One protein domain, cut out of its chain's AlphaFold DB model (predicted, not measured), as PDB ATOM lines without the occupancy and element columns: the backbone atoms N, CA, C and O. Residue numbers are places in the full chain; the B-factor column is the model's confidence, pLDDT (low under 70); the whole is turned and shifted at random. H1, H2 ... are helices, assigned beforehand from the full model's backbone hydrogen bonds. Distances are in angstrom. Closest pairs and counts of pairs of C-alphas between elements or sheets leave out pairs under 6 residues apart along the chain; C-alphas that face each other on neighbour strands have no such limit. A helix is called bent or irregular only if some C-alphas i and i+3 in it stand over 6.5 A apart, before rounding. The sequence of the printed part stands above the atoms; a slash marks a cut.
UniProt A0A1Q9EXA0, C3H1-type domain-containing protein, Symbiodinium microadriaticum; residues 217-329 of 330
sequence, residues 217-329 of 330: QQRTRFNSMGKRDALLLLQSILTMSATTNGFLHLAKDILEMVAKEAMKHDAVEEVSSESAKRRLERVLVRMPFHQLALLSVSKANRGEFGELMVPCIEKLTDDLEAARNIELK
ATOM      1  N   GLN A 217      24.017 -15.808 -18.391       96.50
ATOM      2  CA  GLN A 217      23.359 -14.602 -17.883       96.50
ATOM      3  C   GLN A 217      21.887 -14.867 -17.536       96.50
ATOM      4  O   GLN A 217      21.417 -14.469 -16.471       96.50
ATOM      5  N   GLN A 218      21.174 -15.587 -18.397       97.19
ATOM      6  CA  GLN A 218      19.785 -15.991 -18.218       97.19
ATOM      7  C   GLN A 218      19.620 -16.929 -17.025       97.19
ATOM      8  O   GLN A 218      18.675 -16.758 -16.263       97.19
ATOM      9  N   ARG A 219      20.542 -17.882 -16.816       97.44
ATOM     10  CA  ARG A 219      20.534 -18.731 -15.614       97.44
ATOM     11  C   ARG A 219      20.763 -17.923 -14.349       97.44
ATOM     12  O   ARG A 219      20.007 -18.091 -13.402       97.44
ATOM     13  N   THR A 220      21.755 -17.030 -14.335       96.31
ATOM     14  CA  THR A 220      21.979 -16.138 -13.187       96.31
ATOM     15  C   THR A 220      20.728 -15.317 -12.893       96.31
ATOM     16  O   THR A 220      20.312 -15.240 -11.741       96.31
ATOM     17  N   ARG A 221      20.076 -14.777 -13.929       95.19
ATOM     18  CA  ARG A 221      18.846 -13.994 -13.783       95.19
ATOM     19  C   ARG A 221      17.671 -14.829 -13.282       95.19
ATOM     20  O   ARG A 221      17.017 -14.439 -12.327       95.19
ATOM     21  N   PHE A 222      17.412 -15.981 -13.891       97.00
ATOM     22  CA  PHE A 222      16.350 -16.887 -13.455       97.00
ATOM     23  C   PHE A 222      16.578 -17.362 -12.012       97.00
ATOM     24  O   PHE A 222      15.632 -17.502 -11.239       97.00
ATOM     25  N   ASN A 223      17.836 -17.570 -11.615       95.88
ATOM     26  CA  ASN A 223      18.189 -17.944 -10.250       95.88
ATOM     27  C   ASN A 223      18.021 -16.787  -9.261       95.88
ATOM     28  O   ASN A 223      17.576 -17.057  -8.148       95.88
ATOM     29  N   SER A 224      18.311 -15.543  -9.663       94.56
ATOM     30  CA  SER A 224      18.118 -14.365  -8.808       94.56
ATOM     31  C   SER A 224      16.646 -14.031  -8.582       94.56
ATOM     32  O   SER A 224      16.325 -13.548  -7.508       94.56
ATOM     33  N   MET A 225      15.769 -14.338  -9.548       95.31
ATOM     34  CA  MET A 225      14.326 -14.102  -9.420       95.31
ATOM     35  C   MET A 225      13.750 -14.728  -8.143       95.31
ATOM     36  O   MET A 225      14.058 -15.884  -7.830       95.31
ATOM     37  N   GLY A 226      12.833 -14.030  -7.477       95.69
ATOM     38  CA  GLY A 226      11.994 -14.601  -6.426       95.69
ATOM     39  C   GLY A 226      11.370 -15.944  -6.840       95.69
ATOM     40  O   GLY A 226      10.974 -16.149  -7.992       95.69
ATOM     41  N   LYS A 227      11.301 -16.905  -5.908       96.38
ATOM     42  CA  LYS A 227      10.759 -18.251  -6.189       96.38
ATOM     43  C   LYS A 227       9.312 -18.192  -6.678       96.38
ATOM     44  O   LYS A 227       9.004 -18.833  -7.680       96.38
ATOM     45  N   ARG A 228       8.471 -17.390  -6.014       96.56
ATOM     46  CA  ARG A 228       7.073 -17.145  -6.394       96.56
ATOM     47  C   ARG A 228       6.969 -16.694  -7.851       96.56
ATOM     48  O   ARG A 228       6.316 -17.357  -8.651       96.56
ATOM     49  N   ASP A 229       7.682 -15.632  -8.217       96.69
ATOM     50  CA  ASP A 229       7.630 -15.051  -9.563       96.69
ATOM     51  C   ASP A 229       8.158 -15.993 -10.641       96.69
ATOM     52  O   ASP A 229       7.586 -16.086 -11.727       96.69
ATOM     53  N   ALA A 230       9.240 -16.718 -10.350       97.19
ATOM     54  CA  ALA A 230       9.793 -17.699 -11.273       97.19
ATOM     55  C   ALA A 230       8.821 -18.864 -11.520       97.19
ATOM     56  O   ALA A 230       8.660 -19.289 -12.663       97.19
ATOM     57  N   LEU A 231       8.155 -19.362 -10.473       97.69
ATOM     58  CA  LEU A 231       7.168 -20.434 -10.594       97.69
ATOM     59  C   LEU A 231       5.888 -19.963 -11.295       97.69
ATOM     60  O   LEU A 231       5.374 -20.699 -12.130       97.69
ATOM     61  N   LEU A 232       5.412 -18.739 -11.040       97.38
ATOM     62  CA  LEU A 232       4.276 -18.156 -11.768       97.38
ATOM     63  C   LEU A 232       4.591 -17.944 -13.254       97.38
ATOM     64  O   LEU A 232       3.768 -18.266 -14.112       97.38
ATOM     65  N   LEU A 233       5.799 -17.467 -13.576       97.62
ATOM     66  CA  LEU A 233       6.263 -17.364 -14.960       97.62
ATOM     67  C   LEU A 233       6.281 -18.743 -15.635       97.62
ATOM     68  O   LEU A 233       5.754 -18.900 -16.734       97.62
ATOM     69  N   LEU A 234       6.853 -19.753 -14.974       98.25
ATOM     70  CA  LEU A 234       6.882 -21.118 -15.502       98.25
ATOM     71  C   LEU A 234       5.479 -21.716 -15.645       98.25
ATOM     72  O   LEU A 234       5.217 -22.356 -16.657       98.25
ATOM     73  N   GLN A 235       4.571 -21.487 -14.693       98.31
ATOM     74  CA  GLN A 235       3.180 -21.945 -14.759       98.31
ATOM     75  C   GLN A 235       2.461 -21.372 -15.983       98.31
ATOM     76  O   GLN A 235       1.793 -22.120 -16.700       98.31
ATOM     77  N   SER A 236       2.641 -20.077 -16.259       98.44
ATOM     78  CA  SER A 236       2.031 -19.416 -17.414       98.44
ATOM     79  C   SER A 236       2.520 -20.038 -18.725       98.44
ATOM     80  O   SER A 236       1.716 -20.416 -19.581       98.44
ATOM     81  N   ILE A 237       3.834 -20.247 -18.847       98.44
ATOM     82  CA  ILE A 237       4.447 -20.834 -20.046       98.44
ATOM     83  C   ILE A 237       4.070 -22.313 -20.199       98.44
ATOM     84  O   ILE A 237       3.764 -22.749 -21.308       98.44
ATOM     85  N   LEU A 238       4.047 -23.088 -19.111       98.38
ATOM     86  CA  LEU A 238       3.599 -24.484 -19.117       98.38
ATOM     87  C   LEU A 238       2.140 -24.591 -19.568       98.38
ATOM     88  O   LEU A 238       1.825 -25.438 -20.401       98.38
ATOM     89  N   THR A 239       1.268 -23.711 -19.071       98.56
ATOM     90  CA  THR A 239      -0.149 -23.663 -19.461       98.56
ATOM     91  C   THR A 239      -0.285 -23.359 -20.948       98.56
ATOM     92  O   THR A 239      -0.962 -24.090 -21.666       98.56
ATOM     93  N   MET A 240       0.405 -22.324 -21.435       98.31
ATOM     94  CA  MET A 240       0.422 -21.977 -22.857       98.31
ATOM     95  C   MET A 240       0.922 -23.148 -23.710       98.31
ATOM     96  O   MET A 240       0.259 -23.529 -24.670       98.31
ATOM     97  N   SER A 241       2.030 -23.782 -23.318       97.81
ATOM     98  CA  SER A 241       2.574 -24.955 -24.006       97.81
ATOM     99  C   SER A 241       1.584 -26.122 -24.026       97.81
ATOM    100  O   SER A 241       1.409 -26.744 -25.068       97.81
ATOM    101  N   ALA A 242       0.936 -26.458 -22.910       97.88
ATOM    102  CA  ALA A 242      -0.012 -27.573 -22.865       97.88
ATOM    103  C   ALA A 242      -1.262 -27.301 -23.716       97.88
ATOM    104  O   ALA A 242      -1.749 -28.202 -24.398       97.88
ATOM    105  N   THR A 243      -1.738 -26.052 -23.732       98.00
ATOM    106  CA  THR A 243      -2.843 -25.608 -24.591       98.00
ATOM    107  C   THR A 243      -2.478 -25.704 -26.068       98.00
ATOM    108  O   THR A 243      -3.210 -26.323 -26.832       98.00
ATOM    109  N   THR A 244      -1.330 -25.152 -26.477       97.25
ATOM    110  CA  THR A 244      -0.882 -25.172 -27.880       97.25
ATOM    111  C   THR A 244      -0.710 -26.591 -28.418       97.25
ATOM    112  O   THR A 244      -0.947 -26.825 -29.597       97.25
ATOM    113  N   ASN A 245      -0.325 -27.536 -27.562       96.25
ATOM    114  CA  ASN A 245      -0.103 -28.926 -27.952       96.25
ATOM    115  C   ASN A 245      -1.301 -29.851 -27.646       96.25
ATOM    116  O   ASN A 245      -1.169 -31.064 -27.759       96.25
ATOM    117  N   GLY A 246      -2.454 -29.309 -27.236       96.81
ATOM    118  CA  GLY A 246      -3.702 -30.072 -27.096       96.81
ATOM    119  C   GLY A 246      -3.800 -31.008 -25.883       96.81
ATOM    120  O   GLY A 246      -4.752 -31.775 -25.786       96.81
ATOM    121  N   PHE A 247      -2.873 -30.937 -24.924       97.69
ATOM    122  CA  PHE A 247      -2.839 -31.841 -23.762       97.69
ATOM    123  C   PHE A 247      -3.067 -31.147 -22.416       97.69
ATOM    124  O   PHE A 247      -2.739 -31.684 -21.358       97.69
ATOM    125  N   LEU A 248      -3.670 -29.954 -22.439       98.00
ATOM    126  CA  LEU A 248      -3.967 -29.161 -21.241       98.00
ATOM    127  C   LEU A 248      -4.684 -29.965 -20.146       98.00
ATOM    128  O   LEU A 248      -4.332 -29.849 -18.975       98.00
ATOM    129  N   HIS A 249      -5.661 -30.791 -20.525       98.00
ATOM    130  CA  HIS A 249      -6.452 -31.581 -19.584       98.00
ATOM    131  C   HIS A 249      -5.613 -32.638 -18.848       98.00
ATOM    132  O   HIS A 249      -5.780 -32.803 -17.643       98.00
ATOM    133  N   LEU A 250      -4.669 -33.290 -19.535       97.81
ATOM    134  CA  LEU A 250      -3.754 -34.267 -18.933       97.81
ATOM    135  C   LEU A 250      -2.704 -33.589 -18.045       97.81
ATOM    136  O   LEU A 250      -2.302 -34.126 -17.018       97.81
ATOM    137  N   ALA A 251      -2.262 -32.387 -18.420       98.06
ATOM    138  CA  ALA A 251      -1.256 -31.632 -17.676       98.06
ATOM    139  C   ALA A 251      -1.804 -30.903 -16.435       98.06
ATOM    140  O   ALA A 251      -1.026 -30.258 -15.726       98.06
ATOM    141  N   LYS A 252      -3.114 -30.979 -16.162       98.25
ATOM    142  CA  LYS A 252      -3.783 -30.207 -15.106       98.25
ATOM    143  C   LYS A 252      -3.125 -30.380 -13.735       98.25
ATOM    144  O   LYS A 252      -2.836 -29.376 -13.088       98.25
ATOM    145  N   ASP A 253      -2.809 -31.614 -13.347       98.06
ATOM    146  CA  ASP A 253      -2.206 -31.920 -12.041       98.06
ATOM    147  C   ASP A 253      -0.846 -31.226 -11.872       98.06
ATOM    148  O   ASP A 253      -0.554 -30.624 -10.839       98.06
ATOM    149  N   ILE A 254      -0.020 -31.237 -12.924       98.38
ATOM    150  CA  ILE A 254       1.281 -30.557 -12.937       98.38
ATOM    151  C   ILE A 254       1.097 -29.044 -12.803       98.38
ATOM    152  O   ILE A 254       1.788 -28.406 -12.007       98.38
ATOM    153  N   LEU A 255       0.167 -28.461 -13.564       98.44
ATOM    154  CA  LEU A 255      -0.095 -27.020 -13.540       98.44
ATOM    155  C   LEU A 255      -0.606 -26.557 -12.171       98.44
ATOM    156  O   LEU A 255      -0.157 -25.524 -11.667       98.44
ATOM    157  N   GLU A 256      -1.493 -27.334 -11.549       98.19
ATOM    158  CA  GLU A 256      -2.022 -27.065 -10.213       98.19
ATOM    159  C   GLU A 256      -0.934 -27.185  -9.141       98.19
ATOM    160  O   GLU A 256      -0.817 -26.306  -8.285       98.19
ATOM    161  N   MET A 257      -0.069 -28.201  -9.221       98.00
ATOM    162  CA  MET A 257       1.069 -28.338  -8.308       98.00
ATOM    163  C   MET A 257       2.027 -27.149  -8.389       98.00
ATOM    164  O   MET A 257       2.425 -26.628  -7.348       98.00
ATOM    165  N   VAL A 258       2.395 -26.693  -9.596       98.38
ATOM    166  CA  VAL A 258       3.275 -25.519  -9.754       98.38
ATOM    167  C   VAL A 258       2.608 -24.268  -9.180       98.38
ATOM    168  O   VAL A 258       3.263 -23.505  -8.471       98.38
ATOM    169  N   ALA A 259       1.313 -24.065  -9.441       98.31
ATOM    170  CA  ALA A 259       0.566 -22.930  -8.904       98.31
ATOM    171  C   ALA A 259       0.505 -22.964  -7.368       98.31
ATOM    172  O   ALA A 259       0.807 -21.964  -6.717       98.31
ATOM    173  N   LYS A 260       0.182 -24.122  -6.781       97.88
ATOM    174  CA  LYS A 260       0.140 -24.322  -5.327       97.88
ATOM    175  C   LYS A 260       1.503 -24.085  -4.688       97.88
ATOM    176  O   LYS A 260       1.580 -23.424  -3.657       97.88
ATOM    177  N   GLU A 261       2.572 -24.593  -5.299       98.00
ATOM    178  CA  GLU A 261       3.936 -24.381  -4.816       98.00
ATOM    179  C   GLU A 261       4.327 -22.905  -4.884       98.00
ATOM    180  O   GLU A 261       4.868 -22.386  -3.916       98.00
ATOM    181  N   ALA A 262       3.983 -22.194  -5.964       97.62
ATOM    182  CA  ALA A 262       4.242 -20.761  -6.080       97.62
ATOM    183  C   ALA A 262       3.618 -19.959  -4.926       97.62
ATOM    184  O   ALA A 262       4.258 -19.050  -4.401       97.62
ATOM    185  N   MET A 263       2.407 -20.325  -4.493       97.50
ATOM    186  CA  MET A 263       1.692 -19.636  -3.411       97.50
ATOM    187  C   MET A 263       2.289 -19.860  -2.018       97.50
ATOM    188  O   MET A 263       1.986 -19.082  -1.119       97.50
ATOM    189  N   LYS A 264       3.146 -20.873  -1.826       96.81
ATOM    190  CA  LYS A 264       3.854 -21.093  -0.551       96.81
ATOM    191  C   LYS A 264       4.989 -20.096  -0.315       96.81
ATOM    192  O   LYS A 264       5.469 -19.988   0.808       96.81
ATOM    193  N   HIS A 265       5.456 -19.420  -1.366       96.19
ATOM    194  CA  HIS A 265       6.551 -18.454  -1.277       96.19
ATOM    195  C   HIS A 265       5.983 -17.033  -1.189       96.19
ATOM    196  O   HIS A 265       5.056 -16.669  -1.926       96.19
ATOM    197  N   ASP A 266       6.561 -16.224  -0.305       95.88
ATOM    198  CA  ASP A 266       6.160 -14.831  -0.122       95.88
ATOM    199  C   ASP A 266       6.411 -13.999  -1.382       95.88
ATOM    200  O   ASP A 266       7.329 -14.256  -2.172       95.88
ATOM    201  N   ALA A 267       5.566 -12.986  -1.576       93.62
ATOM    202  CA  ALA A 267       5.794 -11.968  -2.588       93.62
ATOM    203  C   ALA A 267       6.957 -11.084  -2.126       93.62
ATOM    204  O   ALA A 267       6.807 -10.247  -1.239       93.62
ATOM    205  N   VAL A 268       8.133 -11.309  -2.704       91.19
ATOM    206  CA  VAL A 268       9.273 -10.413  -2.529       91.19
ATOM    207  C   VAL A 268       9.166  -9.344  -3.605       91.19
ATOM    208  O   VAL A 268       9.153  -9.669  -4.789       91.19
ATOM    209  N   GLU A 269       9.094  -8.080  -3.191       81.25
ATOM    210  CA  GLU A 269       9.173  -6.908  -4.070       81.25
ATOM    211  C   GLU A 269      10.576  -6.838  -4.697       81.25
ATOM    212  O   GLU A 269      11.468  -6.127  -4.233       81.25
ATOM    213  N   GLU A 270      10.820  -7.645  -5.730       80.06
ATOM    214  CA  GLU A 270      12.066  -7.601  -6.481       80.06
ATOM    215  C   GLU A 270      11.900  -6.647  -7.668       80.06
ATOM    216  O   GLU A 270      11.123  -6.890  -8.592       80.06
ATOM    217  N   VAL A 271      12.688  -5.567  -7.679       79.25
ATOM    218  CA  VAL A 271      12.772  -4.617  -8.800       79.25
ATOM    219  C   VAL A 271      13.571  -5.258  -9.940       79.25
ATOM    220  O   VAL A 271      14.688  -4.873 -10.289       79.25
ATOM    221  N   SER A 272      13.017  -6.318 -10.513       79.38
ATOM    222  CA  SER A 272      13.550  -6.934 -11.713       79.38
ATOM    223  C   SER A 272      13.175  -6.068 -12.914       79.38
ATOM    224  O   SER A 272      12.013  -5.717 -13.097       79.38
ATOM    225  N   SER A 273      14.144  -5.723 -13.770       88.94
ATOM    226  CA  SER A 273      13.843  -5.018 -15.010       88.94
ATOM    227  C   SER A 273      12.934  -5.870 -15.902       88.94
ATOM    228  O   SER A 273      13.276  -6.984 -16.311       88.94
ATOM    229  N   GLU A 274      11.774  -5.315 -16.235       93.44
ATOM    230  CA  GLU A 274      10.759  -5.928 -17.100       93.44
ATOM    231  C   GLU A 274      11.348  -6.401 -18.446       93.44
ATOM    232  O   GLU A 274      11.009  -7.461 -18.973       93.44
ATOM    233  N   SER A 275      12.333  -5.674 -18.979       93.12
ATOM    234  CA  SER A 275      13.037  -6.046 -20.210       93.12
ATOM    235  C   SER A 275      13.841  -7.349 -20.089       93.12
ATOM    236  O   SER A 275      13.893  -8.128 -21.047       93.12
ATOM    237  N   ALA A 276      14.450  -7.626 -18.931       91.81
ATOM    238  CA  ALA A 276      15.177  -8.869 -18.687       91.81
ATOM    239  C   ALA A 276      14.216 -10.059 -18.569       91.81
ATOM    240  O   ALA A 276      14.498 -11.126 -19.121       91.81
ATOM    241  N   LYS A 277      13.058  -9.856 -17.928       94.62
ATOM    242  CA  LYS A 277      11.994 -10.864 -17.825       94.62
ATOM    243  C   LYS A 277      11.507 -11.300 -19.212       94.62
ATOM    244  O   LYS A 277      11.525 -12.489 -19.515       94.62
ATOM    245  N   ARG A 278      11.229 -10.347 -20.108       96.06
ATOM    246  CA  ARG A 278      10.819 -10.629 -21.501       96.06
ATOM    247  C   ARG A 278      11.876 -11.370 -22.322       96.06
ATOM    248  O   ARG A 278      11.552 -12.159 -23.207       96.06
ATOM    249  N   ARG A 279      13.171 -11.106 -22.095       96.06
ATOM    250  CA  ARG A 279      14.261 -11.854 -22.759       96.06
ATOM    251  C   ARG A 279      14.271 -13.314 -22.322       96.06
ATOM    252  O   ARG A 279      14.405 -14.192 -23.167       96.06
ATOM    253  N   LEU A 280      14.111 -13.548 -21.025       97.44
ATOM    254  CA  LEU A 280      14.073 -14.882 -20.443       97.44
ATOM    255  C   LEU A 280      12.850 -15.673 -20.919       97.44
ATOM    256  O   LEU A 280      12.993 -16.801 -21.379       97.44
ATOM    257  N   GLU A 281      11.673 -15.050 -20.894       97.81
ATOM    258  CA  GLU A 281      10.417 -15.635 -21.367       97.81
ATOM    259  C   GLU A 281      10.519 -16.141 -22.812       97.81
ATOM    260  O   GLU A 281      10.172 -17.287 -23.089       97.81
ATOM    261  N   ARG A 282      11.114 -15.355 -23.721       97.75
ATOM    262  CA  ARG A 282      11.334 -15.773 -25.119       97.75
ATOM    263  C   ARG A 282      12.136 -17.068 -25.259       97.75
ATOM    264  O   ARG A 282      11.908 -17.822 -26.203       97.75
ATOM    265  N   VAL A 283      13.089 -17.316 -24.363       97.81
ATOM    266  CA  VAL A 283      13.878 -18.557 -24.377       97.81
ATOM    267  C   VAL A 283      13.079 -19.700 -23.767       97.81
ATOM    268  O   VAL A 283      13.053 -20.784 -24.345       97.81
ATOM    269  N   LEU A 284      12.393 -19.449 -22.649       97.69
ATOM    270  CA  LEU A 284      11.573 -20.440 -21.952       97.69
ATOM    271  C   LEU A 284      10.432 -20.978 -22.831       97.69
ATOM    272  O   LEU A 284      10.217 -22.182 -22.857       97.69
ATOM    273  N   VAL A 285       9.765 -20.132 -23.622       97.50
ATOM    274  CA  VAL A 285       8.697 -20.553 -24.558       97.50
ATOM    275  C   VAL A 285       9.186 -21.572 -25.595       97.50
ATOM    276  O   VAL A 285       8.409 -22.381 -26.093       97.50
ATOM    277  N   ARG A 286      10.484 -21.572 -25.914       96.44
ATOM    278  CA  ARG A 286      11.097 -22.516 -26.863       96.44
ATOM    279  C   ARG A 286      11.572 -23.812 -26.205       96.44
ATOM    280  O   ARG A 286      12.146 -24.667 -26.883       96.44
ATOM    281  N   MET A 287      11.427 -23.943 -24.889       96.38
ATOM    282  CA  MET A 287      11.822 -25.143 -24.162       96.38
ATOM    283  C   MET A 287      10.682 -26.167 -24.188       96.38
ATOM    284  O   MET A 287       9.520 -25.788 -24.071       96.38
ATOM    285  N   PRO A 288      10.989 -27.469 -24.317       96.31
ATOM    286  CA  PRO A 288       9.962 -28.500 -24.254       96.31
ATOM    287  C   PRO A 288       9.331 -28.542 -22.857       96.31
ATOM    288  O   PRO A 288      10.000 -28.267 -21.854       96.31
ATOM    289  N   PHE A 289       8.060 -28.944 -22.796       97.50
ATOM    290  CA  PHE A 289       7.259 -28.971 -21.569       97.50
ATOM    291  C   PHE A 289       7.967 -29.714 -20.427       97.50
ATOM    292  O   PHE A 289       8.071 -29.195 -19.317       97.50
ATOM    293  N   HIS A 290       8.554 -30.884 -20.710       96.50
ATOM    294  CA  HIS A 290       9.317 -31.656 -19.721       96.50
ATOM    295  C   HIS A 290      10.467 -30.845 -19.096       96.50
ATOM    296  O   HIS A 290      10.700 -30.898 -17.889       96.50
ATOM    297  N   GLN A 291      11.191 -30.055 -19.895       96.81
ATOM    298  CA  GLN A 291      12.317 -29.266 -19.394       96.81
ATOM    299  C   GLN A 291      11.849 -28.079 -18.541       96.81
ATOM    300  O   GLN A 291      12.504 -27.760 -17.552       96.81
ATOM    301  N   LEU A 292      10.713 -27.466 -18.887       97.94
ATOM    302  CA  LEU A 292      10.077 -26.426 -18.075       97.94
ATOM    303  C   LEU A 292       9.600 -26.976 -16.724       97.94
ATOM    304  O   LEU A 292       9.880 -26.373 -15.692       97.94
ATOM    305  N   ALA A 293       8.970 -28.155 -16.710       97.62
ATOM    306  CA  ALA A 293       8.525 -28.798 -15.474       97.62
ATOM    307  C   ALA A 293       9.708 -29.140 -14.546       97.62
ATOM    308  O   ALA A 293       9.673 -28.853 -13.349       97.62
ATOM    309  N   LEU A 294      10.812 -29.662 -15.098       96.75
ATOM    310  CA  LEU A 294      12.037 -29.903 -14.324       96.75
ATOM    311  C   LEU A 294      12.707 -28.612 -13.829       96.75
ATOM    312  O   LEU A 294      13.306 -28.610 -12.748       96.75
ATOM    313  N   LEU A 295      12.614 -27.510 -14.582       97.38
ATOM    314  CA  LEU A 295      13.075 -26.201 -14.111       97.38
ATOM    315  C   LEU A 295      12.269 -25.731 -12.893       97.38
ATOM    316  O   LEU A 295      12.879 -25.223 -11.951       97.38
ATOM    317  N   SER A 296      10.953 -25.970 -12.857       98.06
ATOM    318  CA  SER A 296      10.118 -25.681 -11.680       98.06
ATOM    319  C   SER A 296      10.619 -26.435 -10.444       98.06
ATOM    320  O   SER A 296      10.808 -25.833  -9.389       98.06
ATOM    321  N   VAL A 297      10.926 -27.733 -10.581       97.50
ATOM    322  CA  VAL A 297      11.473 -28.562  -9.485       97.50
ATOM    323  C   VAL A 297      12.813 -28.030  -8.988       97.50
ATOM    324  O   VAL A 297      13.056 -27.952  -7.781       97.50
ATOM    325  N   SER A 298      13.691 -27.638  -9.914       96.62
ATOM    326  CA  SER A 298      14.982 -27.053  -9.556       96.62
ATOM    327  C   SER A 298      14.826 -25.722  -8.821       96.62
ATOM    328  O   SER A 298      15.629 -25.437  -7.937       96.62
ATOM    329  N   LYS A 299      13.824 -24.907  -9.174       97.12
ATOM    330  CA  LYS A 299      13.593 -23.594  -8.557       97.12
ATOM    331  C   LYS A 299      12.956 -23.696  -7.167       97.12
ATOM    332  O   LYS A 299      13.284 -22.898  -6.291       97.12
ATOM    333  N   ALA A 300      12.099 -24.691  -6.949       95.94
ATOM    334  CA  ALA A 300      11.412 -24.939  -5.680       95.94
ATOM    335  C   ALA A 300      12.273 -25.665  -4.617       95.94
ATOM    336  O   ALA A 300      11.758 -26.038  -3.571       95.94
ATOM    337  N   ASN A 301      13.583 -25.845  -4.842       88.38
ATOM    338  CA  ASN A 301      14.513 -26.535  -3.932       88.38
ATOM    339  C   ASN A 301      14.146 -28.003  -3.606       88.38
ATOM    340  O   ASN A 301      14.082 -28.342  -2.434       88.38
ATOM    341  N   ARG A 302      13.946 -28.871  -4.618       80.88
ATOM    342  CA  ARG A 302      13.952 -30.365  -4.538       80.88
ATOM    343  C   ARG A 302      13.457 -31.034  -3.224       80.88
ATOM    344  O   ARG A 302      14.021 -32.044  -2.817       80.88
ATOM    345  N   GLY A 303      12.427 -30.500  -2.573       93.69
ATOM    346  CA  GLY A 303      11.788 -31.130  -1.413       93.69
ATOM    347  C   GLY A 303      10.651 -32.056  -1.840       93.69
ATOM    348  O   GLY A 303      10.655 -32.572  -2.959       93.69
ATOM    349  N   GLU A 304       9.618 -32.149  -1.002       95.81
ATOM    350  CA  GLU A 304       8.365 -32.878  -1.280       95.81
ATOM    351  C   GLU A 304       7.778 -32.546  -2.663       95.81
ATOM    352  O   GLU A 304       7.285 -33.413  -3.378       95.81
ATOM    353  N   PHE A 305       7.890 -31.283  -3.093       96.81
ATOM    354  CA  PHE A 305       7.450 -30.856  -4.421       96.81
ATOM    355  C   PHE A 305       8.140 -31.627  -5.555       96.81
ATOM    356  O   PHE A 305       7.498 -32.002  -6.531       96.81
ATOM    357  N   GLY A 306       9.448 -31.869  -5.443       96.50
ATOM    358  CA  GLY A 306      10.192 -32.623  -6.448       96.50
ATOM    359  C   GLY A 306       9.825 -34.105  -6.460       96.50
ATOM    360  O   GLY A 306       9.721 -34.689  -7.537       96.50
ATOM    361  N   GLU A 307       9.596 -34.682  -5.280       96.62
ATOM    362  CA  GLU A 307       9.200 -36.085  -5.113       96.62
ATOM    363  C   GLU A 307       7.822 -36.373  -5.712       96.62
ATOM    364  O   GLU A 307       7.629 -37.430  -6.303       96.62
ATOM    365  N   LEU A 308       6.893 -35.415  -5.637       97.19
ATOM    366  CA  LEU A 308       5.566 -35.525  -6.247       97.19
ATOM    367  C   LEU A 308       5.566 -35.173  -7.741       97.19
ATOM    368  O   LEU A 308       4.884 -35.817  -8.536       97.19
ATOM    369  N   MET A 309       6.348 -34.169  -8.148       97.06
ATOM    370  CA  MET A 309       6.337 -33.686  -9.529       97.06
ATOM    371  C   MET A 309       6.873 -34.721 -10.523       97.06
ATOM    372  O   MET A 309       6.329 -34.856 -11.618       97.06
ATOM    373  N   VAL A 310       7.946 -35.442 -10.179       95.50
ATOM    374  CA  VAL A 310       8.582 -36.388 -11.112       95.50
ATOM    375  C   VAL A 310       7.628 -37.527 -11.517       95.50
ATOM    376  O   VAL A 310       7.439 -37.701 -12.723       95.50
ATOM    377  N   PRO A 311       6.950 -38.231 -10.587       97.25
ATOM    378  CA  PRO A 311       5.927 -39.217 -10.933       97.25
ATOM    379  C   PRO A 311       4.780 -38.647 -11.772       97.25
ATOM    380  O   PRO A 311       4.314 -39.310 -12.692       97.25
ATOM    381  N   CYS A 312       4.341 -37.410 -11.514       97.69
ATOM    382  CA  CYS A 312       3.300 -36.777 -12.329       97.69
ATOM    383  C   CYS A 312       3.754 -36.518 -13.772       97.69
ATOM    384  O   CYS A 312       2.957 -36.674 -14.695       97.69
ATOM    385  N   ILE A 313       5.024 -36.156 -13.992       97.25
ATOM    386  CA  ILE A 313       5.591 -36.019 -15.344       97.25
ATOM    387  C   ILE A 313       5.636 -37.380 -16.052       97.25
ATOM    388  O   ILE A 313       5.318 -37.465 -17.241       97.25
ATOM    389  N   GLU A 314       6.020 -38.443 -15.342       96.06
ATOM    390  CA  GLU A 314       6.047 -39.803 -15.896       96.06
ATOM    391  C   GLU A 314       4.633 -40.291 -16.237       96.06
ATOM    392  O   GLU A 314       4.401 -40.700 -17.371       96.06
ATOM    393  N   LYS A 315       3.663 -40.103 -15.334       97.31
ATOM    394  CA  LYS A 315       2.244 -40.389 -15.593       97.31
ATOM    395  C   LYS A 315       1.707 -39.616 -16.798       97.31
ATOM    396  O   LYS A 315       1.081 -40.211 -17.663       97.31
ATOM    397  N   LEU A 316       1.983 -38.313 -16.906       97.56
ATOM    398  CA  LEU A 316       1.570 -37.514 -18.069       97.56
ATOM    399  C   LEU A 316       2.164 -38.065 -19.375       97.56
ATOM    400  O   LEU A 316       1.513 -38.057 -20.419       97.56
ATOM    401  N   THR A 317       3.412 -38.533 -19.323       97.00
ATOM    402  CA  THR A 317       4.074 -39.151 -20.475       97.00
ATOM    403  C   THR A 317       3.357 -40.439 -20.882       97.00
ATOM    404  O   THR A 317       3.099 -40.632 -22.068       97.00
ATOM    405  N   ASP A 318       2.996 -41.280 -19.913       96.12
ATOM    406  CA  ASP A 318       2.248 -42.521 -20.135       96.12
ATOM    407  C   ASP A 318       0.844 -42.249 -20.707       96.12
ATOM    408  O   ASP A 318       0.454 -42.860 -21.704       96.12
ATOM    409  N   ASP A 319       0.118 -41.285 -20.130       96.62
ATOM    410  CA  ASP A 319      -1.236 -40.895 -20.543       96.62
ATOM    411  C   ASP A 319      -1.257 -40.397 -22.003       96.62
ATOM    412  O   ASP A 319      -2.143 -40.751 -22.784       96.62
ATOM    413  N   LEU A 320      -0.245 -39.628 -22.416       95.88
ATOM    414  CA  LEU A 320      -0.124 -39.151 -23.797       95.88
ATOM    415  C   LEU A 320       0.206 -40.251 -24.799       95.88
ATOM    416  O   LEU A 320      -0.270 -40.225 -25.935       95.88
ATOM    417  N   GLU A 321       1.022 -41.222 -24.405       94.75
ATOM    418  CA  GLU A 321       1.272 -42.383 -25.253       94.75
ATOM    419  C   GLU A 321       0.030 -43.247 -25.412       94.75
ATOM    420  O   GLU A 321      -0.245 -43.717 -26.518       94.75
ATOM    421  N   ALA A 322      -0.730 -43.433 -24.331       95.69
ATOM    422  CA  ALA A 322      -2.003 -44.130 -24.376       95.69
ATOM    423  C   ALA A 322      -2.978 -43.426 -25.333       95.69
ATOM    424  O   ALA A 322      -3.532 -44.086 -26.210       95.69
ATOM    425  N   ALA A 323      -3.108 -42.098 -25.237       95.06
ATOM    426  CA  ALA A 323      -3.942 -41.301 -26.138       95.06
ATOM    427  C   ALA A 323      -3.527 -41.467 -27.612       95.06
ATOM    428  O   ALA A 323      -4.357 -41.814 -28.452       95.06
ATOM    429  N   ARG A 324      -2.229 -41.351 -27.922       93.44
ATOM    430  CA  ARG A 324      -1.714 -41.542 -29.289       93.44
ATOM    431  C   ARG A 324      -1.988 -42.948 -29.834       93.44
ATOM    432  O   ARG A 324      -2.254 -43.124 -31.018       93.44
ATOM    433  N   ASN A 325      -1.908 -43.970 -28.984       93.50
ATOM    434  CA  ASN A 325      -2.183 -45.350 -29.390       93.50
ATOM    435  C   ASN A 325      -3.675 -45.606 -29.650       93.50
ATOM    436  O   ASN A 325      -3.997 -46.523 -30.403       93.50
ATOM    437  N   ILE A 326      -4.573 -44.838 -29.024       95.50
ATOM    438  CA  ILE A 326      -6.011 -44.873 -29.320       95.50
ATOM    439  C   ILE A 326      -6.266 -44.230 -30.686       95.50
ATOM    440  O   ILE A 326      -6.934 -44.841 -31.513       95.50
ATOM    441  N   GLU A 327      -5.664 -43.069 -30.957       93.19
ATOM    442  CA  GLU A 327      -5.784 -42.375 -32.250       93.19
ATOM    443  C   GLU A 327      -5.277 -43.214 -33.431       93.19
ATOM    444  O   GLU A 327      -5.873 -43.185 -34.494       93.19
ATOM    445  N   LEU A 328      -4.208 -43.999 -33.252       91.44
ATOM    446  CA  LEU A 328      -3.678 -44.879 -34.305       91.44
ATOM    447  C   LEU A 328      -4.549 -46.111 -34.598       91.44
ATOM    448  O   LEU A 328      -4.311 -46.794 -35.594       91.44
ATOM    449  N   LYS A 329      -5.483 -46.451 -33.706       93.19
ATOM    450  CA  LYS A 329      -6.394 -47.597 -33.867       93.19
ATOM    451  C   LYS A 329      -7.762 -47.201 -34.422       93.19
ATOM    452  O   LYS A 329      -8.484 -48.101 -34.849       93.19
TER     453      LYS A 329
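AT A GLANCE: This is residues 217 to 329 of the 330 residues of the protein "C3H1-type domain-containing protein" of Symbiodinium microadriaticum (UniProt A0A1Q9EXA0). Two helical hairpins, H2 with H3 and H5 with H6, pack together as a bundle of four helices, with H1 and H4 outside it near H2 and H5, on the side away from H6. H6 is the longest helix and runs on past its partners, and residues 324 to 329 stick out at that end. The printed part has 113 residues with six named helices, H1 to H6 in order along the chain, and no named strand; the class is all helix. It is compact, with a radius of gyration of the C-alphas of 14.8 A, yet elongated, spanning 53 by 29 by 19 A.

HOW THE PARTS SIT: H1, residues 217 to 224, is close to but not clearly touching H2, residues 227 to 244; their closest C-alphas, of Phe 222 and Ala 230, are 7.0 A apart. H2 forms a hairpin with H3, residues 252 to 263: they touch, opposite ways at a shallow tilt of 19 degrees, closest at the C-alphas of Arg 228 and Ala 262, 4.6 A apart. H4, residues 274 to 284, only just touches H1, with 3 pairs of C-alphas within 8 A, the closest those of Gln 218 and Leu 280 at 6.2 A; at 72 degrees the two are only just about perpendicular. H5, residues 289 to 299, touches H2, opposite ways at a shallow tilt of 9 degrees; the closest C-alphas, of Leu 231 and Ser 296, are 6.1 A apart. H6, residues 304 to 327, forms a hairpin with H5 at a shallow tilt of 5 degrees, and the C-alphas of Val 297 and Gly 306, their closest, are 5.2 A apart. H6 also touches H3, closest at the C-alphas of Ile 254 and Cys 312, 6.6 A apart. H6 touches H5 with residues 305 to 313 alone, and it touches H3 with the same residues alone. H6 is apart from H1, H2 and H4. Every O i to N i+4 pair is within hydrogen-bond range in H1, H2, H3 and H5, against 6 of 7 in H4 and 19 of 20 in H6.

IN THESE COORDINATES: H1 begins at C-alpha 217 (23.359, -14.602, -17.883) and is 10.5 A long. H2 measures 25.6 A, H3 16.7 A, H4 15.3 A and H5 15.4 A from first to last C-alpha. H6 measures 35.3 A and ends at C-alpha 327 (-5.784, -42.375, -32.250); it is neither bent nor irregular, but only just: C-alphas 307 and 310 are 6.0 A apart.

THE WHOLE: The two C-alphas farthest apart, those of Val 271 and Lys 329, are 53.3 A from each other. The printed part has no cut and no long link. Its mean pLDDT is 95.8, and no printed residue is under 70.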